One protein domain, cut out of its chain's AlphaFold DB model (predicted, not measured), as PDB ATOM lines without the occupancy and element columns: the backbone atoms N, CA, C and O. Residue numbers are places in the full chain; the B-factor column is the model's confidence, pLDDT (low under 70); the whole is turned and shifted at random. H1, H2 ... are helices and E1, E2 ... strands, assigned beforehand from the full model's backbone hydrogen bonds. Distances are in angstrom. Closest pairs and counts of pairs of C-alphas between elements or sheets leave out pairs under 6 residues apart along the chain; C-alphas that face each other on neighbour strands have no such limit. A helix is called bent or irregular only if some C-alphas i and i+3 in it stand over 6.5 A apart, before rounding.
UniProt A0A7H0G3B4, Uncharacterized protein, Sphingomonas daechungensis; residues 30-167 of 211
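Overview. This is residues 30 to 167 of the 211 residues of an uncharacterized protein of Sphingomonas daechungensis (UniProt A0A7H0G3B4). What would one see first? A twisted sheet of five strands, with a long bent hairpin of E4 and E5 along one edge, has the short helices H2, H3, H4 and H5 placed round it, while the longest helix, H1, reaches away from the sheet as an arm. Residues 60 to 66, of which 60 to 63 belong to H1, stick out, and from there the backbone folds back to H2, which packs on E1 and E2. What is it made of, and how large is it? The printed part has 138 residues with five named helices and five named strands, along the chain E1 H1 H2 H3 E2 H4 E3 H5 E4 E5; the sheet, in the order E2 E1 E3 E4 E5, is mixed, and the class is mixed, helices and strands. The whole is compact, with a radius of gyration of the C-alphas of 14.8 A, and elongated, spanning 49 by 29 by 23 A.

Arrangement. How do the strands stand? Edge strand E2, residues 92 to 97, is parallel to E1, residues 30 to 35, at 26 degrees, with N 33 and O 96 2.8 A apart, and E1 is parallel to E3, residues 120 to 126, at 18 degrees, with N 32 and O 122 2.8 A apart. E3 is antiparallel to E4, residues 141 to 151, at 146 degrees, with N 123 and O 148 2.9 A apart. E4 and edge strand E5, residues 154 to 165, form a hairpin, antiparallel at 164 degrees, with N 147 and O 159 2.8 A apart. Which helices are on the sheet? H2, residues 72 to 80, has a height over the sheet of 7.7 A and is only just over E1, with 3 of its 9 C-alphas falling on it; its closest C-alphas to E1 are those of Pro 72 and Pro 35, 5.8 A apart. H5, residues 130 to 135, has a height of 5.0 A and comes closest to E4 at the C-alphas of Gly 134 and Val 141, 5.2 A apart; with H2 on one face and H5 on the other the sheet is part of three layers, helices on both faces of a sheet. H3, residues 84 to 88, stands at the sheet's level, its C-alpha of Val 87 5.2 A from that of Gly 163 in E5, and H4, residues 104 to 107, only grazes the sheet. How do the helices stand, and how do they join the strands? H2 and H5 are close but not clearly touching, the closest C-alphas those of Gln 75 and Leu 131, 7.2 A apart, while H1, residues 47 to 63, touches no helix and is not on the sheet. E1, H1 H2 H3, E2 is a strand-helix-strand unit, two parallel neighbour strands with helices between, and E2, H4, E3 is a split one, with E1 between its strands and a right-handed crossover. Every O i to N i+4 pair is within hydrogen-bond range in H2 and H3, 12 of 13 in H1 and 1 of 2 in H5; H4 is too short for such a pair.

Along the chain. Where do the first and last elements lie? E1 begins at C-alpha 30 (8.864, 105.951, -19.722), and E5 ends at C-alpha 165 (27.414, 100.667, -24.764). Which elements are long? H1 is 24.7 A from first to last C-alpha and ends at C-alpha 63 (29.838, 79.168, -39.755). E4 is 27.8 A and bends by 64 degrees at residue 144; E5 is 29.5 A and bends by 65 degrees at residue 162.

Size, cuts and confidence. How far does it reach? The two C-alphas farthest apart are those of Gly 64 and Asn 152, at 49.4 A. Is it whole? The printed part has no cut; the links from E1 to H1 and from H4 to E3 are long. Where is confidence low? The mean pLDDT of the printed part is 73.9, and it is under 70 in residues 38 to 70, 129 to 143 and 161 to 167.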
ATOM      1  N   GLU A  30       8.970 107.393 -19.938       92.50
ATOM      2  CA  GLU A  30       8.864 105.951 -19.722       92.50
ATOM      3  C   GLU A  30       9.340 105.232 -20.989       92.50
ATOM      4  O   GLU A  30       8.864 105.518 -22.091       92.50
ATOM      5  N   VAL A  31      10.308 104.324 -20.851       91.56
ATOM      6  CA  VAL A  31      10.902 103.596 -21.977       91.56
ATOM      7  C   VAL A  31      10.369 102.167 -22.004       91.56
ATOM      8  O   VAL A  31      10.660 101.358 -21.122       91.56
ATOM      9  N   HIS A  32       9.625 101.826 -23.052       93.31
ATOM     10  CA  HIS A  32       9.175 100.469 -23.327       93.31
ATOM     11  C   HIS A  32      10.071  99.818 -24.370       93.31
ATOM     12  O   HIS A  32      10.246 100.331 -25.475       93.31
ATOM     13  N   ILE A  33      10.609  98.655 -24.035       90.69
ATOM     14  CA  ILE A  33      11.509  97.909 -24.901       90.69
ATOM     15  C   ILE A  33      10.823  96.613 -25.304       90.69
ATOM     16  O   ILE A  33      10.461  95.805 -24.447       90.69
ATOM     17  N   TYR A  34      10.671  96.414 -26.608       90.50
ATOM     18  CA  TYR A  34      10.057  95.229 -27.184       90.50
ATOM     19  C   TYR A  34      11.075  94.466 -28.038       90.50
ATOM     20  O   TYR A  34      11.788  95.082 -28.840       90.50
ATOM     21  N   PRO A  35      11.127  93.129 -27.935       85.25
ATOM     22  CA  PRO A  35      11.800  92.325 -28.940       85.25
ATOM     23  C   PRO A  35      11.067  92.470 -30.281       85.25
ATOM     24  O   PRO A  35       9.860  92.704 -30.330       85.25
ATOM     25  N   ALA A  36      11.789  92.336 -31.383       78.38
ATOM     26  CA  ALA A  36      11.171  92.261 -32.699       78.38
ATOM     27  C   ALA A  36      10.612  90.846 -32.954       78.38
ATOM     28  O   ALA A  36      11.165  89.858 -32.459       78.38
ATOM     29  N   ASP A  37       9.532  90.760 -33.736       77.06
ATOM     30  CA  ASP A  37       8.838  89.501 -34.082       77.06
ATOM     31  C   ASP A  37       9.770  88.507 -34.791       77.06
ATOM     32  O   ASP A  37       9.820  87.316 -34.497       77.06
ATOM     33  N   GLY A  38      10.626  89.037 -35.660       68.88
ATOM     34  CA  GLY A  38      11.643  88.258 -36.346       68.88
ATOM     35  C   GLY A  38      12.917  89.044 -36.587       68.88
ATOM     36  O   GLY A  38      12.955  90.273 -36.499       68.88
ATOM     37  N   VAL A  39      13.961  88.311 -36.958       64.44
ATOM     38  CA  VAL A  39      15.293  88.836 -37.283       64.44
ATOM     39  C   VAL A  39      15.241  90.001 -38.285       64.44
ATOM     40  O   VAL A  39      15.916  91.008 -38.081       64.44
ATOM     41  N   HIS A  40      14.383  89.891 -39.303       64.75
ATOM     42  CA  HIS A  40      14.251  90.859 -40.400       64.75
ATOM     43  C   HIS A  40      13.057  91.811 -40.246       64.75
ATOM     44  O   HIS A  40      12.871  92.703 -41.067       64.75
ATOM     45  N   SER A  41      12.247  91.657 -39.193       64.38
ATOM     46  CA  SER A  41      10.953  92.355 -39.063       64.38
ATOM     47  C   SER A  41      11.064  93.882 -38.968       64.38
ATOM     48  O   SER A  41      10.115  94.598 -39.273       64.38
ATOM     49  N   VAL A  42      12.238  94.382 -38.587       57.78
ATOM     50  CA  VAL A  42      12.545  95.816 -38.543       57.78
ATOM     51  C   VAL A  42      13.188  96.289 -39.844       57.78
ATOM     52  O   VAL A  42      13.163  97.471 -40.149       57.78
ATOM     53  N   GLY A  43      13.792  95.377 -40.599       52.44
ATOM     54  CA  GLY A  43      14.868  95.686 -41.520       52.44
ATOM     55  C   GLY A  43      14.480  95.982 -42.962       52.44
ATOM     56  O   GLY A  43      15.265  96.622 -43.656       52.44
ATOM     57  N   GLU A  44      13.303  95.552 -43.412       51.62
ATOM     58  CA  GLU A  44      12.945  95.589 -44.840       51.62
ATOM     59  C   GLU A  44      12.939  97.002 -45.457       51.62
ATOM     60  O   GLU A  44      13.215  97.125 -46.649       51.62
ATOM     61  N   ASP A  45      12.740  98.060 -44.661       48.66
ATOM     62  CA  ASP A  45      12.763  99.459 -45.134       48.66
ATOM     63  C   ASP A  45      14.065 100.217 -44.815       48.66
ATOM     64  O   ASP A  45      14.239 101.358 -45.243       48.66
ATOM     65  N   PHE A  46      15.013  99.615 -44.088       52.91
ATOM     66  CA  PHE A  46      16.317 100.240 -43.859       52.91
ATOM     67  C   PHE A  46      17.319  99.689 -44.867       52.91
ATOM     68  O   PHE A  46      17.691  98.519 -44.808       52.91
ATOM     69  N   ASP A  47      17.843 100.542 -45.750       50.69
ATOM     70  CA  ASP A  47      18.909 100.156 -46.689       50.69
ATOM     71  C   ASP A  47      20.158  99.597 -45.979       50.69
ATOM     72  O   ASP A  47      20.905  98.795 -46.544       50.69
ATOM     73  N   ALA A  48      20.364  99.951 -44.705       49.03
ATOM     74  CA  ALA A  48      21.397  99.360 -43.861       49.03
ATOM     75  C   ALA A  48      21.149  97.869 -43.559       49.03
ATOM     76  O   ALA A  48      22.111  97.109 -43.431       49.03
ATOM     77  N   THR A  49      19.894  97.419 -43.492       51.50
ATOM     78  CA  THR A  49      19.578  96.018 -43.189       51.50
ATOM     79  C   THR A  49      19.878  95.103 -44.352       51.50
ATOM     80  O   THR A  49      20.313  93.995 -44.109       51.50
ATOM     81  N   LYS A  50      19.759  95.552 -45.608       55.47
ATOM     82  CA  LYS A  50      20.187  94.735 -46.759       55.47
ATOM     83  C   LYS A  50      21.664  94.340 -46.651       55.47
ATOM     84  O   LYS A  50      22.032  93.219 -46.992       55.47
ATOM     85  N   ARG A  51      22.508  95.244 -46.131       57.75
ATOM     86  CA  ARG A  51      23.929  94.966 -45.854       57.75
ATOM     87  C   ARG A  51      24.109  94.035 -44.658       57.75
ATOM     88  O   ARG A  51      24.896  93.101 -44.729       57.75
ATOM     89  N   VAL A  52      23.359  94.266 -43.581       55.97
ATOM     90  CA  VAL A  52      23.363  93.388 -42.403       55.97
ATOM     91  C   VAL A  52      22.911  91.973 -42.783       55.97
ATOM     92  O   VAL A  52      23.592  91.016 -42.444       55.97
ATOM     93  N   ASP A  53      21.832  91.825 -43.544       58.09
ATOM     94  CA  ASP A  53      21.290  90.552 -44.020       58.09
ATOM     95  C   ASP A  53      22.270  89.811 -44.924       58.09
ATOM     96  O   ASP A  53      22.416  88.597 -44.788       58.09
ATOM     97  N   GLN A  54      22.997  90.518 -45.797       60.97
ATOM     98  CA  GLN A  54      24.086  89.915 -46.571       60.97
ATOM     99  C   GLN A  54      25.202  89.386 -45.669       60.97
ATOM    100  O   GLN A  54      25.608  88.234 -45.829       60.97
ATOM    101  N   ASP A  55      25.653  90.171 -44.689       61.75
ATOM    102  CA  ASP A  55      26.671  89.737 -43.726       61.75
ATOM    103  C   ASP A  55      26.225  88.504 -42.929       61.75
ATOM    104  O   ASP A  55      27.035  87.640 -42.595       61.75
ATOM    105  N   LEU A  56      24.938  88.419 -42.599       60.09
ATOM    106  CA  LEU A  56      24.372  87.332 -41.805       60.09
ATOM    107  C   LEU A  56      24.141  86.071 -42.618       60.09
ATOM    108  O   LEU A  56      24.432  84.979 -42.133       60.09
ATOM    109  N   LYS A  57      23.668  86.220 -43.857       61.34
ATOM    110  CA  LYS A  57      23.564  85.122 -44.813       61.34
ATOM    111  C   LYS A  57      24.945  84.524 -45.069       61.34
ATOM    112  O   LYS A  57      25.122  83.316 -44.936       61.34
ATOM    113  N   HIS A  58      25.937  85.375 -45.321       64.75
ATOM    114  CA  HIS A  58      27.310  84.930 -45.526       64.75
ATOM    115  C   HIS A  58      27.903  84.298 -44.258       64.75
ATOM    116  O   HIS A  58      28.624  83.306 -44.325       64.75
ATOM    117  N   TYR A  59      27.553  84.805 -43.073       60.00
ATOM    118  CA  TYR A  59      27.950  84.183 -41.811       60.00
ATOM    119  C   TYR A  59      27.319  82.799 -41.609       60.00
ATOM    120  O   TYR A  59      28.014  81.893 -41.165       60.00
ATOM    121  N   TYR A  60      26.035  82.617 -41.932       58.66
ATOM    122  CA  TYR A  60      25.365  81.312 -41.873       58.66
ATOM    123  C   TYR A  60      26.071  80.289 -42.773       58.66
ATOM    124  O   TYR A  60      26.369  79.177 -42.334       58.66
ATOM    125  N   GLU A  61      26.405  80.702 -43.999       64.31
ATOM    126  CA  GLU A  61      27.148  79.895 -44.972       64.31
ATOM    127  C   GLU A  61      28.552  79.526 -44.456       64.31
ATOM    128  O   GLU A  61      28.964  78.372 -44.552       64.31
ATOM    129  N   MET A  62      29.265  80.474 -43.837       63.09
ATOM    130  CA  MET A  62      30.642  80.277 -43.358       63.09
ATOM    131  C   MET A  62      30.746  79.547 -42.010       63.09
ATOM    132  O   MET A  62      31.716  78.828 -41.767       63.09
ATOM    133  N   ALA A  63      29.790  79.740 -41.101       60.53
ATOM    134  CA  ALA A  63      29.838  79.168 -39.755       60.53
ATOM    135  C   ALA A  63      29.445  77.682 -39.722       60.53
ATOM    136  O   ALA A  63      29.698  77.018 -38.712       60.53
ATOM    137  N   GLY A  64      28.808  77.167 -40.783       67.25
ATOM    138  CA  GLY A  64      28.370  75.769 -40.888       67.25
ATOM    139  C   GLY A  64      27.360  75.347 -39.815       67.25
ATOM    140  O   GLY A  64      27.161  74.157 -39.578       67.25
ATOM    141  N   ARG A  65      26.757  76.314 -39.117       61.50
ATOM    142  CA  ARG A  65      25.781  76.110 -38.045       61.50
ATOM    143  C   ARG A  65      24.801  77.284 -38.008       61.50
ATOM    144  O   ARG A  65      25.212  78.406 -38.312       61.50
ATOM    145  N   PRO A  66      23.543  77.057 -37.595       60.56
ATOM    146  CA  PRO A  66      22.613  78.149 -37.358       60.56
ATOM    147  C   PRO A  66      23.184  79.115 -36.314       60.56
ATOM    148  O   PRO A  66      23.841  78.699 -35.355       60.56
ATOM    149  N   LEU A  67      22.959  80.411 -36.531       61.00
ATOM    150  CA  LEU A  67      23.236  81.444 -35.536       61.00
ATOM    151  C   LEU A  67      22.400  81.152 -34.280       61.00
ATOM    152  O   LEU A  67      21.218  80.828 -34.386       61.00
ATOM    153  N   ASP A  68      23.027  81.227 -33.104       63.16
ATOM    154  CA  ASP A  68      22.370  81.014 -31.806       63.16
ATOM    155  C   ASP A  68      21.590  82.276 -31.423       63.16
ATOM    156  O   ASP A  68      21.970  83.015 -30.523       63.16
ATOM    157  N   TRP A  69      20.529  82.574 -32.176       67.69
ATOM    158  CA  TRP A  69      19.749  83.791 -31.990       67.69
ATOM    159  C   TRP A  69      19.336  83.967 -30.525       67.69
ATOM    160  O   TRP A  69      18.831  83.040 -29.886       67.69
ATOM    161  N   LEU A  70      19.492  85.183 -29.994       69.62
ATOM    162  CA  LEU A  70      19.006  85.472 -28.649       69.62
ATOM    163  C   LEU A  70      17.496  85.316 -28.619       69.62
ATOM    164  O   LEU A  70      16.766  86.061 -29.274       69.62
ATOM    165  N   THR A  71      17.030  84.386 -27.794       74.88
ATOM    166  CA  THR A  71      15.609  84.291 -27.481       74.88
ATOM    167  C   THR A  71      15.128  85.613 -26.867       74.88
ATOM    168  O   THR A  71      15.897  86.251 -26.136       74.88
ATOM    169  N   PRO A  72      13.864  86.025 -27.083       74.81
ATOM    170  CA  PRO A  72      13.304  87.241 -26.484       74.81
ATOM    171  C   PRO A  72      13.557  87.351 -24.975       74.81
ATOM    172  O   PRO A  72      13.937  88.403 -24.466       74.81
ATOM    173  N   ARG A  73      13.454  86.222 -24.262       78.69
ATOM    174  CA  ARG A  73      13.790  86.129 -22.837       78.69
ATOM    175  C   ARG A  73      15.242  86.530 -22.559       78.69
ATOM    176  O   ARG A  73      15.485  87.369 -21.698       78.69
ATOM    177  N   ARG A  74      16.206  85.939 -23.272       75.44
ATOM    178  CA  ARG A  74      17.637  86.205 -23.062       75.44
ATOM    179  C   ARG A  74      18.013  87.631 -23.458       75.44
ATOM    180  O   ARG A  74      18.869  88.234 -22.821       75.44
ATOM    181  N   GLN A  75      17.348  88.194 -24.467       75.81
ATOM    182  CA  GLN A  75      17.469  89.618 -24.776       75.81
ATOM    183  C   GLN A  75      17.003  90.488 -23.615       75.81
ATOM    184  O   GLN A  75      17.714  91.414 -23.240       75.81
ATOM    185  N   GLY A  76      15.847  90.176 -23.024       78.56
ATOM    186  CA  GLY A  76      15.339  90.901 -21.864       78.56
ATOM    187  C   GLY A  76      16.288  90.844 -20.666       78.56
ATOM    188  O   GLY A  76      16.540  91.874 -20.047       78.56
ATOM    189  N   GLU A  77      16.879  89.673 -20.396       79.38
ATOM    190  CA  GLU A  77      17.916  89.499 -19.365       79.38
ATOM    191  C   GLU A  77      19.103  90.452 -19.616       79.38
ATOM    192  O   GLU A  77      19.452  91.242 -18.743       79.38
ATOM    193  N   ILE A  78      19.652  90.484 -20.836       76.19
ATOM    194  CA  ILE A  78      20.765  91.380 -21.209       76.19
ATOM    195  C   ILE A  78      20.375  92.858 -21.087       76.19
ATOM    196  O   ILE A  78      21.131  93.674 -20.561       76.19
ATOM    197  N   LEU A  79      19.202  93.223 -21.602       78.44
ATOM    198  CA  LEU A  79      18.730  94.606 -21.624       78.44
ATOM    199  C   LEU A  79      18.425  95.124 -20.223       78.44
ATOM    200  O   LEU A  79      18.568  96.319 -19.984       78.44
ATOM    201  N   SER A  80      18.075  94.243 -19.282       82.38
ATOM    202  CA  SER A  80      17.885  94.621 -17.881       82.38
ATOM    203  C   SER A  80      19.164  95.185 -17.247       82.38
ATOM    204  O   SER A  80      19.088  96.039 -16.363       82.38
ATOM    205  N   GLU A  81      20.332  94.814 -17.770       79.38
ATOM    206  CA  GLU A  81      21.638  95.229 -17.257       79.38
ATOM    207  C   GLU A  81      22.203  96.481 -17.955       79.38
ATOM    208  O   GLU A  81      23.178  97.067 -17.486       79.38
ATOM    209  N   VAL A  82      21.592  96.926 -19.060       75.38
ATOM    210  CA  VAL A  82      22.055  98.077 -19.856       75.38
ATOM    211  C   VAL A  82      21.092  99.244 -19.723       75.38
ATOM    212  O   VAL A  82      19.911  99.104 -20.015       75.38
ATOM    213  N   VAL A  83      21.585 100.428 -19.363       77.88
ATOM    214  CA  VAL A  83      20.765 101.652 -19.332       77.88
ATOM    215  C   VAL A  83      20.517 102.137 -20.765       77.88
ATOM    216  O   VAL A  83      21.317 102.882 -21.333       77.88
ATOM    217  N   VAL A  84      19.431 101.672 -21.383       76.75
ATOM    218  CA  VAL A  84      19.108 101.955 -22.792       76.75
ATOM    219  C   VAL A  84      18.841 103.442 -23.023       76.75
ATOM    220  O   VAL A  84      19.259 103.956 -24.061       76.75
ATOM    221  N   GLY A  85      18.269 104.164 -22.050       75.38
ATOM    222  CA  GLY A  85      18.123 105.620 -22.130       75.38
ATOM    223  C   GLY A  85      19.442 106.337 -22.436       75.38
ATOM    224  O   GLY A  85      19.497 107.154 -23.352       75.38
ATOM    225  N   HIS A  86      20.548 105.951 -21.788       77.88
ATOM    226  CA  HIS A  86      21.871 106.539 -22.055       77.88
ATOM    227  C   HIS A  86      22.361 106.259 -23.477       77.88
ATOM    228  O   HIS A  86      22.969 107.120 -24.106       77.88
ATOM    229  N   VAL A  87      22.084 105.059 -23.992       74.06
ATOM    230  CA  VAL A  87      22.465 104.654 -25.353       74.06
ATOM    231  C   VAL A  87      21.707 105.462 -26.404       74.06
ATOM    232  O   VAL A  87      22.253 105.756 -27.465       74.06
ATOM    233  N   LEU A  88      20.461 105.828 -26.106       74.50
ATOM    234  CA  LEU A  88      19.587 106.580 -27.005       74.50
ATOM    235  C   LEU A  88      19.632 108.100 -26.777       74.50
ATOM    236  O   LEU A  88      18.997 108.834 -27.528       74.50
ATOM    237  N   GLY A  89      20.362 108.577 -25.763       78.62
ATOM    238  CA  GLY A  89      20.376 109.992 -25.379       78.62
ATOM    239  C   GLY A  89      19.047 110.481 -24.786       78.62
ATOM    240  O   GLY A  89      18.698 111.648 -24.941       78.62
ATOM    241  N   ILE A  90      18.290 109.591 -24.139       80.75
ATOM    242  CA  ILE A  90      16.965 109.854 -23.565       80.75
ATOM    243  C   ILE A  90      17.066 109.805 -22.039       80.75
ATOM    244  O   ILE A  90      17.628 108.866 -21.474       80.75
ATOM    245  N   SER A  91      16.502 110.811 -21.367       84.50
ATOM    246  CA  SER A  91      16.365 110.798 -19.910       84.50
ATOM    247  C   SER A  91      15.221 109.861 -19.517       84.50
ATOM    248  O   SER A  91      14.055 110.109 -19.824       84.50
ATOM    249  N   GLU A  92      15.579 108.745 -18.891       83.25
ATOM    250  CA  GLU A  92      14.681 107.639 -18.572       83.25
ATOM    251  C   GLU A  92      14.213 107.727 -17.114       83.25
ATOM    252  O   GLU A  92      15.027 107.796 -16.195       83.25
ATOM    253  N   THR A  93      12.897 107.725 -16.906       84.44
ATOM    254  CA  THR A  93      12.264 107.725 -15.568       84.44
ATOM    255  C   THR A  93      12.007 106.312 -15.090       84.44
ATOM    256  O   THR A  93      12.200 105.974 -13.925       84.44
ATOM    257  N   SER A  94      11.527 105.489 -16.013       89.75
ATOM    258  CA  SER A  94      11.134 104.112 -15.791       89.75
ATOM    259  C   SER A  94      11.346 103.329 -17.076       89.75
ATOM    260  O   SER A  94      11.318 103.877 -18.182       89.75
ATOM    261  N   ARG A  95      11.555 102.024 -16.903       91.56
ATOM    262  CA  ARG A  95      11.810 101.083 -17.983       91.56
ATOM    263  C   ARG A  95      10.882  99.897 -17.876       91.56
ATOM    264  O   ARG A  95      10.812  99.275 -16.816       91.56
ATOM    265  N   VAL A  96      10.283  99.510 -18.992       92.50
ATOM    266  CA  VAL A  96       9.484  98.290 -19.096       92.50
ATOM    267  C   VAL A  96      10.026  97.444 -20.238       92.50
ATOM    268  O   VAL A  96      10.018  97.859 -21.393       92.50
ATOM    269  N   ILE A  97      10.507  96.245 -19.917       90.88
ATOM    270  CA  ILE A  97      10.970  95.274 -20.911       90.88
ATOM    271  C   ILE A  97       9.851  94.261 -21.126       90.88
ATOM    272  O   ILE A  97       9.462  93.548 -20.200       90.88
ATOM    273  N   HIS A  98       9.331  94.201 -22.345       90.81
ATOM    274  CA  HIS A  98       8.205  93.345 -22.694       90.81
ATOM    275  C   HIS A  98       8.671  91.965 -23.153       90.81
ATOM    276  O   HIS A  98       9.644  91.834 -23.891       90.81
ATOM    277  N   ALA A  99       7.944  90.922 -22.745       86.19
ATOM    278  CA  ALA A  99       8.184  89.557 -23.219       86.19
ATOM    279  C   ALA A  99       7.628  89.319 -24.635       86.19
ATOM    280  O   ALA A  99       8.158  88.497 -25.382       86.19
ATOM    281  N   ASN A 100       6.560  90.037 -24.990       88.25
ATOM    282  CA  ASN A 100       5.906  89.938 -26.289       88.25
ATOM    283  C   ASN A 100       6.580  90.863 -27.297       88.25
ATOM    284  O   ASN A 100       6.973  91.980 -26.960       88.25
ATOM    285  N   PHE A 101       6.658  90.415 -28.546       85.00
ATOM    286  CA  PHE A 101       7.269  91.198 -29.605       85.00
ATOM    287  C   PHE A 101       6.416  92.389 -30.044       85.00
ATOM    288  O   PHE A 101       5.195  92.418 -29.858       85.00
ATOM    289  N   LEU A 102       7.073  93.372 -30.656       84.75
ATOM    290  CA  LEU A 102       6.431  94.404 -31.459       84.75
ATOM    291  C   LEU A 102       6.468  93.968 -32.925       84.75
ATOM    292  O   LEU A 102       7.535  93.706 -33.481       84.75
ATOM    293  N   THR A 103       5.296  93.862 -33.543       84.25
ATOM    294  CA  THR A 103       5.192  93.621 -34.988       84.25
ATOM    295  C   THR A 103       5.486  94.902 -35.761       84.25
ATOM    296  O   THR A 103       5.286  96.010 -35.260       84.25
ATOM    297  N   ARG A 104       5.852  94.769 -37.041       77.69
ATOM    298  CA  ARG A 104       6.024  95.921 -37.941       77.69
ATOM    299  C   ARG A 104       4.782  96.813 -37.987       77.69
ATOM    300  O   ARG A 104       4.900  98.028 -37.903       77.69
ATOM    301  N   ARG A 105       3.590  96.210 -38.080       83.38
ATOM    302  CA  ARG A 105       2.315  96.945 -38.126       83.38
ATOM    303  C   ARG A 105       2.100  97.794 -36.873       83.38
ATOM    304  O   ARG A 105       1.622  98.916 -36.975       83.38
ATOM    305  N   GLU A 106       2.449  97.268 -35.703       87.00
ATOM    306  CA  GLU A 106       2.345  98.008 -34.442       87.00
ATOM    307  C   GLU A 106       3.415  99.098 -34.325       87.00
ATOM    308  O   GLU A 106       3.128 100.174 -33.808       87.00
ATOM    309  N   ALA A 107       4.622  98.852 -34.845       81.44
ATOM    310  CA  ALA A 107       5.715  99.822 -34.855       81.44
ATOM    311  C   ALA A 107       5.437 101.052 -35.741       81.44
ATOM    312  O   ALA A 107       6.054 102.094 -35.544       81.44
ATOM    313  N   ILE A 108       4.514 100.958 -36.703       81.31
ATOM    314  CA  ILE A 108       4.086 102.090 -37.545       81.31
ATOM    315  C   ILE A 108       2.705 102.635 -37.162       81.31
ATOM    316  O   ILE A 108       2.161 103.486 -37.863       81.31
ATOM    317  N   ALA A 109       2.101 102.127 -36.085       86.25
ATOM    318  CA  ALA A 109       0.789 102.583 -35.648       86.25
ATOM    319  C   ALA A 109       0.827 104.057 -35.195       86.25
ATOM    320  O   ALA A 109       1.877 104.608 -34.877       86.25
ATOM    321  N   ALA A 110      -0.331 104.711 -35.127       84.25
ATOM    322  CA  ALA A 110      -0.402 106.115 -34.711       84.25
ATOM    323  C   ALA A 110      -0.188 106.323 -33.198       84.25
ATOM    324  O   ALA A 110       0.133 107.429 -32.772       84.25
ATOM    325  N   GLY A 111      -0.377 105.273 -32.392       89.25
ATOM    326  CA  GLY A 111      -0.293 105.325 -30.933       89.25
ATOM    327  C   GLY A 111       0.709 104.328 -30.349       89.25
ATOM    328  O   GLY A 111       1.176 103.430 -31.068       89.25
ATOM    329  N   PRO A 112       1.029 104.475 -29.049       89.88
ATOM    330  CA  PRO A 112       1.848 103.509 -28.336       89.88
ATOM    331  C   PRO A 112       1.099 102.176 -28.218       89.88
ATOM    332  O   PRO A 112      -0.132 102.139 -28.138       89.88
ATOM    333  N   LYS A 113       1.838 101.066 -28.206       90.00
ATOM    334  CA  LYS A 113       1.269  99.725 -28.028       90.00
ATOM    335  C   LYS A 113       0.762  99.519 -26.605       90.00
ATOM    336  O   LYS A 113      -0.310  98.946 -26.417       90.00
ATOM    337  N   ALA A 114       1.540  99.952 -25.617       87.75
ATOM    338  CA  ALA A 114       1.138  99.905 -24.219       87.75
ATOM    339  C   ALA A 114       0.597 101.275 -23.785       87.75
ATOM    340  O   ALA A 114       1.222 102.295 -24.087       87.75
ATOM    341  N   PRO A 115      -0.535 101.327 -23.065       84.81
ATOM    342  CA  PRO A 115      -0.955 102.562 -22.425       84.81
ATOM    343  C   PRO A 115       0.088 102.956 -21.373       84.81
ATOM    344  O   PRO A 115       0.507 102.124 -20.570       84.81
ATOM    345  N   SER A 116       0.491 104.224 -21.378       84.50
ATOM    346  CA  SER A 116       1.409 104.804 -20.397       84.50
ATOM    347  C   SER A 116       0.739 106.008 -19.747       84.50
ATOM    348  O   SER A 116       0.009 106.761 -20.396       84.50
ATOM    349  N   THR A 117       0.967 106.173 -18.448       84.19
ATOM    350  CA  THR A 117       0.532 107.357 -17.696       84.19
ATOM    351  C   THR A 117       1.574 108.474 -17.739       84.19
ATOM    352  O   THR A 117       1.341 109.546 -17.184       84.19
ATOM    353  N   ALA A 118       2.741 108.229 -18.342       85.38
ATOM    354  CA  ALA A 118       3.794 109.220 -18.469       85.38
ATOM    355  C   ALA A 118       3.442 110.253 -19.548       85.38
ATOM    356  O   ALA A 118       2.891 109.929 -20.599       85.38
ATOM    357  N   ALA A 119       3.823 111.510 -19.311       85.06
ATOM    358  CA  ALA A 119       3.670 112.574 -20.305       85.06
ATOM    359  C   ALA A 119       4.531 112.326 -21.557       85.06
ATOM    360  O   ALA A 119       4.175 112.787 -22.639       85.06
ATOM    361  N   CYS A 120       5.638 111.590 -21.407       88.00
ATOM    362  CA  CYS A 120       6.492 111.126 -22.493       88.00
ATOM    363  C   CYS A 120       6.634 109.601 -22.452       88.00
ATOM    364  O   CYS A 120       7.029 109.035 -21.431       88.00
ATOM    365  N   THR A 121       6.403 108.955 -23.592       91.38
ATOM    366  CA  THR A 121       6.592 107.512 -23.769       91.38
ATOM    367  C   THR A 121       7.528 107.267 -24.938       91.38
ATOM    368  O   THR A 121       7.367 107.861 -26.005       91.38
ATOM    369  N   VAL A 122       8.501 106.381 -24.757       88.69
ATOM    370  CA  VAL A 122       9.420 105.964 -25.813       88.69
ATOM    371  C   VAL A 122       9.292 104.468 -26.026       88.69
ATOM    372  O   VAL A 122       9.525 103.691 -25.107       88.69
ATOM    373  N   GLU A 123       8.960 104.054 -27.243       89.38
ATOM    374  CA  GLU A 123       8.944 102.644 -27.620       89.38
ATOM    375  C   GLU A 123      10.169 102.310 -28.462       89.38
ATOM    376  O   GLU A 123      10.455 102.981 -29.455       89.38
ATOM    377  N   VAL A 124      10.882 101.261 -28.057       87.00
ATOM    378  CA  VAL A 124      12.094 100.775 -28.711       87.00
ATOM    379  C   VAL A 124      11.857  99.348 -29.184       87.00
ATOM    380  O   VAL A 124      11.672  98.440 -28.373       87.00
ATOM    381  N   MET A 125      11.895  99.140 -30.498       85.88
ATOM    382  CA  MET A 125      11.843  97.805 -31.098       85.88
ATOM    383  C   MET A 125      13.251  97.292 -31.388       85.88
ATOM    384  O   MET A 125      13.971  97.909 -32.174       85.88
ATOM    385  N   LEU A 126      13.629  96.157 -30.795       80.44
ATOM    386  CA  LEU A 126      14.975  95.587 -30.899       80.44
ATOM    387  C   LEU A 126      15.015  94.297 -31.734       80.44
ATOM    388  O   LEU A 126      14.465  93.280 -31.309       80.44
ATOM    389  N   PRO A 127      15.715  94.277 -32.885       75.38
ATOM    390  CA  PRO A 127      15.924  93.067 -33.671       75.38
ATOM    391  C   PRO A 127      16.679  91.986 -32.893       75.38
ATOM    392  O   PRO A 127      17.641  92.268 -32.170       75.38
ATOM    393  N   GLN A 128      16.316  90.722 -33.129       71.12
ATOM    394  CA  GLN A 128      16.924  89.568 -32.452       71.12
ATOM    395  C   GLN A 128      18.450  89.463 -32.652       71.12
ATOM    396  O   GLN A 128      19.195  89.024 -31.777       71.12
ATOM    397  N   ILE A 129      18.925  89.953 -33.794       64.06
ATOM    398  CA  ILE A 129      20.271  89.735 -34.328       64.06
ATOM    399  C   ILE A 129      21.354  90.690 -33.823       64.06
ATOM    400  O   ILE A 129      22.549  90.395 -33.890       64.06
ATOM    401  N   MET A 130      20.947  91.861 -33.334       61.75
ATOM    402  CA  MET A 130      21.853  92.993 -33.115       61.75
ATOM    403  C   MET A 130      22.512  92.983 -31.733       61.75
ATOM    404  O   MET A 130      23.648  93.438 -31.588       61.75
ATOM    405  N   LEU A 131      21.856  92.382 -30.737       59.28
ATOM    406  CA  LEU A 131      22.405  92.251 -29.385       59.28
ATOM    407  C   LEU A 131      23.577  91.260 -29.329       59.28
ATOM    408  O   LEU A 131      24.520  91.452 -28.561       59.28
ATOM    409  N   GLU A 132      23.574  90.236 -30.184       53.94
ATOM    410  CA  GLU A 132      24.546  89.152 -30.085       53.94
ATOM    411  C   GLU A 132      25.896  89.457 -30.739       53.94
ATOM    412  O   GLU A 132      26.910  89.072 -30.185       53.94
ATOM    413  N   ARG A 133      26.007  90.200 -31.850       54.06
ATOM    414  CA  ARG A 133      27.355  90.459 -32.424       54.06
ATOM    415  C   ARG A 133      28.247  91.299 -31.497       54.06
ATOM    416  O   ARG A 133      29.470  91.183 -31.549       54.06
ATOM    417  N   GLY A 134      27.648  92.110 -30.627       50.25
ATOM    418  CA  GLY A 134      28.351  92.821 -29.561       50.25
ATOM    419  C   GLY A 134      28.428  92.047 -28.229       50.25
ATOM    420  O   GLY A 134      29.462  92.102 -27.553       50.25
ATOM    421  N   GLY A 135      27.375  91.286 -27.897       45.69
ATOM    422  CA  GLY A 135      27.277  90.437 -26.702       45.69
ATOM    423  C   GLY A 135      28.096  89.136 -26.760       45.69
ATOM    424  O   GLY A 135      28.707  88.772 -25.766       45.69
ATOM    425  N   LEU A 136      28.216  88.481 -27.921       46.66
ATOM    426  CA  LEU A 136      29.087  87.314 -28.185       46.66
ATOM    427  C   LEU A 136      30.566  87.665 -28.091       46.66
ATOM    428  O   LEU A 136      31.387  86.817 -27.751       46.66
ATOM    429  N   ALA A 137      30.910  88.907 -28.432       51.09
ATOM    430  CA  ALA A 137      32.248  89.437 -28.219       51.09
ATOM    431  C   ALA A 137      32.444  89.948 -26.782       51.09
ATOM    432  O   ALA A 137      33.566  90.318 -26.446       51.09
ATOM    433  N   GLU A 138      31.379  89.986 -25.966       53.38
ATOM    434  CA  GLU A 138      31.349  90.410 -24.556       53.38
ATOM    435  C   GLU A 138      31.910  91.815 -24.310       53.38
ATOM    436  O   GLU A 138      32.332  92.150 -23.211       53.38
ATOM    437  N   ARG A 139      31.944  92.653 -25.349       57.59
ATOM    438  CA  ARG A 139      32.605  93.968 -25.305       57.59
ATOM    439  C   ARG A 139      31.625  95.122 -25.346       57.59
ATOM    440  O   ARG A 139      31.940  96.196 -24.839       57.59
ATOM    441  N   SER A 140      30.469  94.941 -25.980       60.94
ATOM    442  CA  SER A 140      29.490  96.015 -26.108       60.94
ATOM    443  C   SER A 140      28.095  95.502 -26.433       60.94
ATOM    444  O   SER A 140      27.954  94.730 -27.370       60.94
ATOM    445  N   VAL A 141      27.057  96.011 -25.789       62.53
ATOM    446  CA  VAL A 141      25.692  95.933 -26.309       62.53
ATOM    447  C   VAL A 141      25.535  96.953 -27.427       62.53
ATOM    448  O   VAL A 141      25.806  98.136 -27.239       62.53
ATOM    449  N   ARG A 142      25.099  96.485 -28.599       64.38
ATOM    450  CA  ARG A 142      24.690  97.333 -29.718       64.38
ATOM    451  C   ARG A 142      23.171  97.295 -29.804       64.38
ATOM    452  O   ARG A 142      22.585  96.232 -29.983       64.38
ATOM    453  N   VAL A 143      22.551  98.451 -29.637       67.62
ATOM    454  CA  VAL A 143      21.111  98.663 -29.742       67.62
ATOM    455  C   VAL A 143      20.880  99.257 -31.122       67.62
ATOM    456  O   VAL A 143      21.303 100.377 -31.392       67.62
ATOM    457  N   PHE A 144      20.252  98.491 -32.004       70.56
ATOM    458  CA  PHE A 144      19.666  99.020 -33.229       70.56
ATOM    459  C   PHE A 144      18.161  98.910 -33.076       70.56
ATOM    460  O   PHE A 144      17.685  97.849 -32.679       70.56
ATOM    461  N   GLY A 145      17.415  99.965 -33.362       73.00
ATOM    462  CA  GLY A 145      15.974  99.880 -33.213       73.00
ATOM    463  C   GLY A 145      15.222 101.070 -33.759       73.00
ATOM    464  O   GLY A 145      15.791 102.143 -33.977       73.00
ATOM    465  N   VAL A 146      13.925 100.851 -33.949       78.50
ATOM    466  CA  VAL A 146      12.964 101.921 -34.202       78.50
ATOM    467  C   VAL A 146      12.609 102.523 -32.854       78.50
ATOM    468  O   VAL A 146      12.168 101.806 -31.954       78.50
ATOM    469  N   VAL A 147      12.840 103.823 -32.731       82.50
ATOM    470  CA  VAL A 147      12.526 104.629 -31.558       82.50
ATOM    471  C   VAL A 147      11.345 105.508 -31.920       82.50
ATOM    472  O   VAL A 147      11.429 106.319 -32.845       82.50
ATOM    473  N   ARG A 148      10.244 105.353 -31.193       88.50
ATOM    474  CA  ARG A 148       9.043 106.179 -31.338       88.50
ATOM    475  C   ARG A 148       8.849 106.951 -30.056       88.50
ATOM    476  O   ARG A 148       8.853 106.344 -28.989       88.50
ATOM    477  N   ARG A 149       8.680 108.263 -30.154       89.25
ATOM    478  CA  ARG A 149       8.379 109.118 -29.009       89.25
ATOM    479  C   ARG A 149       6.945 109.598 -29.114       89.25
ATOM    480  O   ARG A 149       6.539 110.130 -30.149       89.25
ATOM    481  N   PHE A 150       6.225 109.452 -28.016       89.25
ATOM    482  CA  PHE A 150       4.874 109.946 -27.830       89.25
ATOM    483  C   PHE A 150       4.865 110.987 -26.725       89.25
ATOM    484  O   PHE A 150       5.516 110.803 -25.698       89.25
ATOM    485  N   GLU A 151       4.093 112.045 -26.929       91.12
ATOM    486  CA  GLU A 151       3.777 113.033 -25.905       91.12
ATOM    487  C   GLU A 151       2.266 113.109 -25.760       91.12
ATOM    488  O   GLU A 151       1.551 113.310 -26.744       91.12
ATOM    489  N   ASN A 152       1.769 112.883 -24.542       88.25
ATOM    490  CA  ASN A 152       0.331 112.822 -24.256       88.25
ATOM    491  C   ASN A 152      -0.435 111.899 -25.235       88.25
ATOM    492  O   ASN A 152      -1.504 112.245 -25.737       88.25
ATOM    493  N   GLY A 153       0.154 110.746 -25.571       85.44
ATOM    494  CA  GLY A 153      -0.420 109.755 -26.492       85.44
ATOM    495  C   GLY A 153      -0.286 110.071 -27.988       85.44
ATOM    496  O   GLY A 153      -0.645 109.229 -28.809       85.44
ATOM    497  N   THR A 154       0.256 111.231 -28.363       88.62
ATOM    498  CA  THR A 154       0.456 111.622 -29.769       88.62
ATOM    499  C   THR A 154       1.900 111.391 -30.189       88.62
ATOM    500  O   THR A 154       2.821 111.800 -29.485       88.62
ATOM    501  N   GLN A 155       2.125 110.748 -31.337       90.44
ATOM    502  CA  GLN A 155       3.478 110.517 -31.843       90.44
ATOM    503  C   GLN A 155       4.129 111.841 -32.264       90.44
ATOM    504  O   GLN A 155       3.651 112.503 -33.181       90.44
ATOM    505  N   VAL A 156       5.242 112.204 -31.623       89.62
ATOM    506  CA  VAL A 156       6.000 113.430 -31.933       89.62
ATOM    507  C   VAL A 156       7.242 113.154 -32.769       89.62
ATOM    508  O   VAL A 156       7.671 114.003 -33.547       89.62
ATOM    509  N   SER A 157       7.831 111.965 -32.640       85.44
ATOM    510  CA  SER A 157       8.959 111.573 -33.477       85.44
ATOM    511  C   SER A 157       9.027 110.070 -33.680       85.44
ATOM    512  O   SER A 157       8.560 109.264 -32.872       85.44
ATOM    513  N   THR A 158       9.610 109.680 -34.807       84.50
ATOM    514  CA  THR A 158      10.006 108.306 -35.084       84.50
ATOM    515  C   THR A 158      11.295 108.344 -35.868       84.50
ATOM    516  O   THR A 158      11.401 109.039 -36.875       84.50
ATOM    517  N   PHE A 159      12.291 107.624 -35.382       79.25
ATOM    518  CA  PHE A 159      13.571 107.498 -36.053       79.25
ATOM    519  C   PHE A 159      14.138 106.116 -35.787       79.25
ATOM    520  O   PHE A 159      13.660 105.372 -34.934       79.25
ATOM    521  N   SER A 160      15.167 105.764 -36.541       72.31
ATOM    522  CA  SER A 160      15.956 104.580 -36.239       72.31
ATOM    523  C   SER A 160      17.315 104.987 -35.756       72.31
ATOM    524  O   SER A 160      17.950 105.871 -36.328       72.31
ATOM    525  N   SER A 161      17.721 104.361 -34.663       67.00
ATOM    526  CA  SER A 161      18.960 104.686 -33.991       67.00
ATOM    527  C   SER A 161      19.852 103.470 -33.908       67.00
ATOM    528  O   SER A 161      19.393 102.329 -33.814       67.00
ATOM    529  N   TYR A 162      21.143 103.760 -33.908       66.75
ATOM    530  CA  TYR A 162      22.186 102.835 -33.539       66.75
ATOM    531  C   TYR A 162      22.929 103.427 -32.349       66.75
ATOM    532  O   TYR A 162      23.454 104.537 -32.429       66.75
ATOM    533  N   GLY A 163      23.026 102.663 -31.271       62.09
ATOM    534  CA  GLY A 163      23.861 103.010 -30.135       62.09
ATOM    535  C   GLY A 163      24.649 101.805 -29.647       62.09
ATOM    536  O   GLY A 163      24.234 100.658 -29.804       62.09
ATOM    537  N   ALA A 164      25.818 102.059 -29.069       64.81
ATOM    538  CA  ALA A 164      26.667 101.023 -28.507       64.81
ATOM    539  C   ALA A 164      27.117 101.418 -27.098       64.81
ATOM    540  O   ALA A 164      27.695 102.485 -26.911       64.81
ATOM    541  N   ALA A 165      26.894 100.541 -26.123       63.38
ATOM    542  CA  ALA A 165      27.414 100.667 -24.764       63.38
ATOM    543  C   ALA A 165      28.307  99.475 -24.442       63.38
ATOM    544  O   ALA A 165      28.054  98.374 -24.917       63.38
ATOM    545  N   ARG A 166      29.347  99.660 -23.623       62.91
ATOM    546  CA  ARG A 166      30.120  98.521 -23.107       62.91
ATOM    547  C   ARG A 166      29.257  97.719 -22.134       62.91
ATOM    548  O   ARG A 166      28.611  98.311 -21.276       62.91
ATOM    549  N   CYS A 167      29.258  96.392 -22.262       56.16
ATOM    550  CA  CYS A 167      28.699  95.544 -21.211       56.16
ATOM    551  C   CYS A 167      29.623  95.627 -19.991       56.16
ATOM    552  O   CYS A 167      30.843  95.595 -20.179       56.16
TER     553      CYS A 167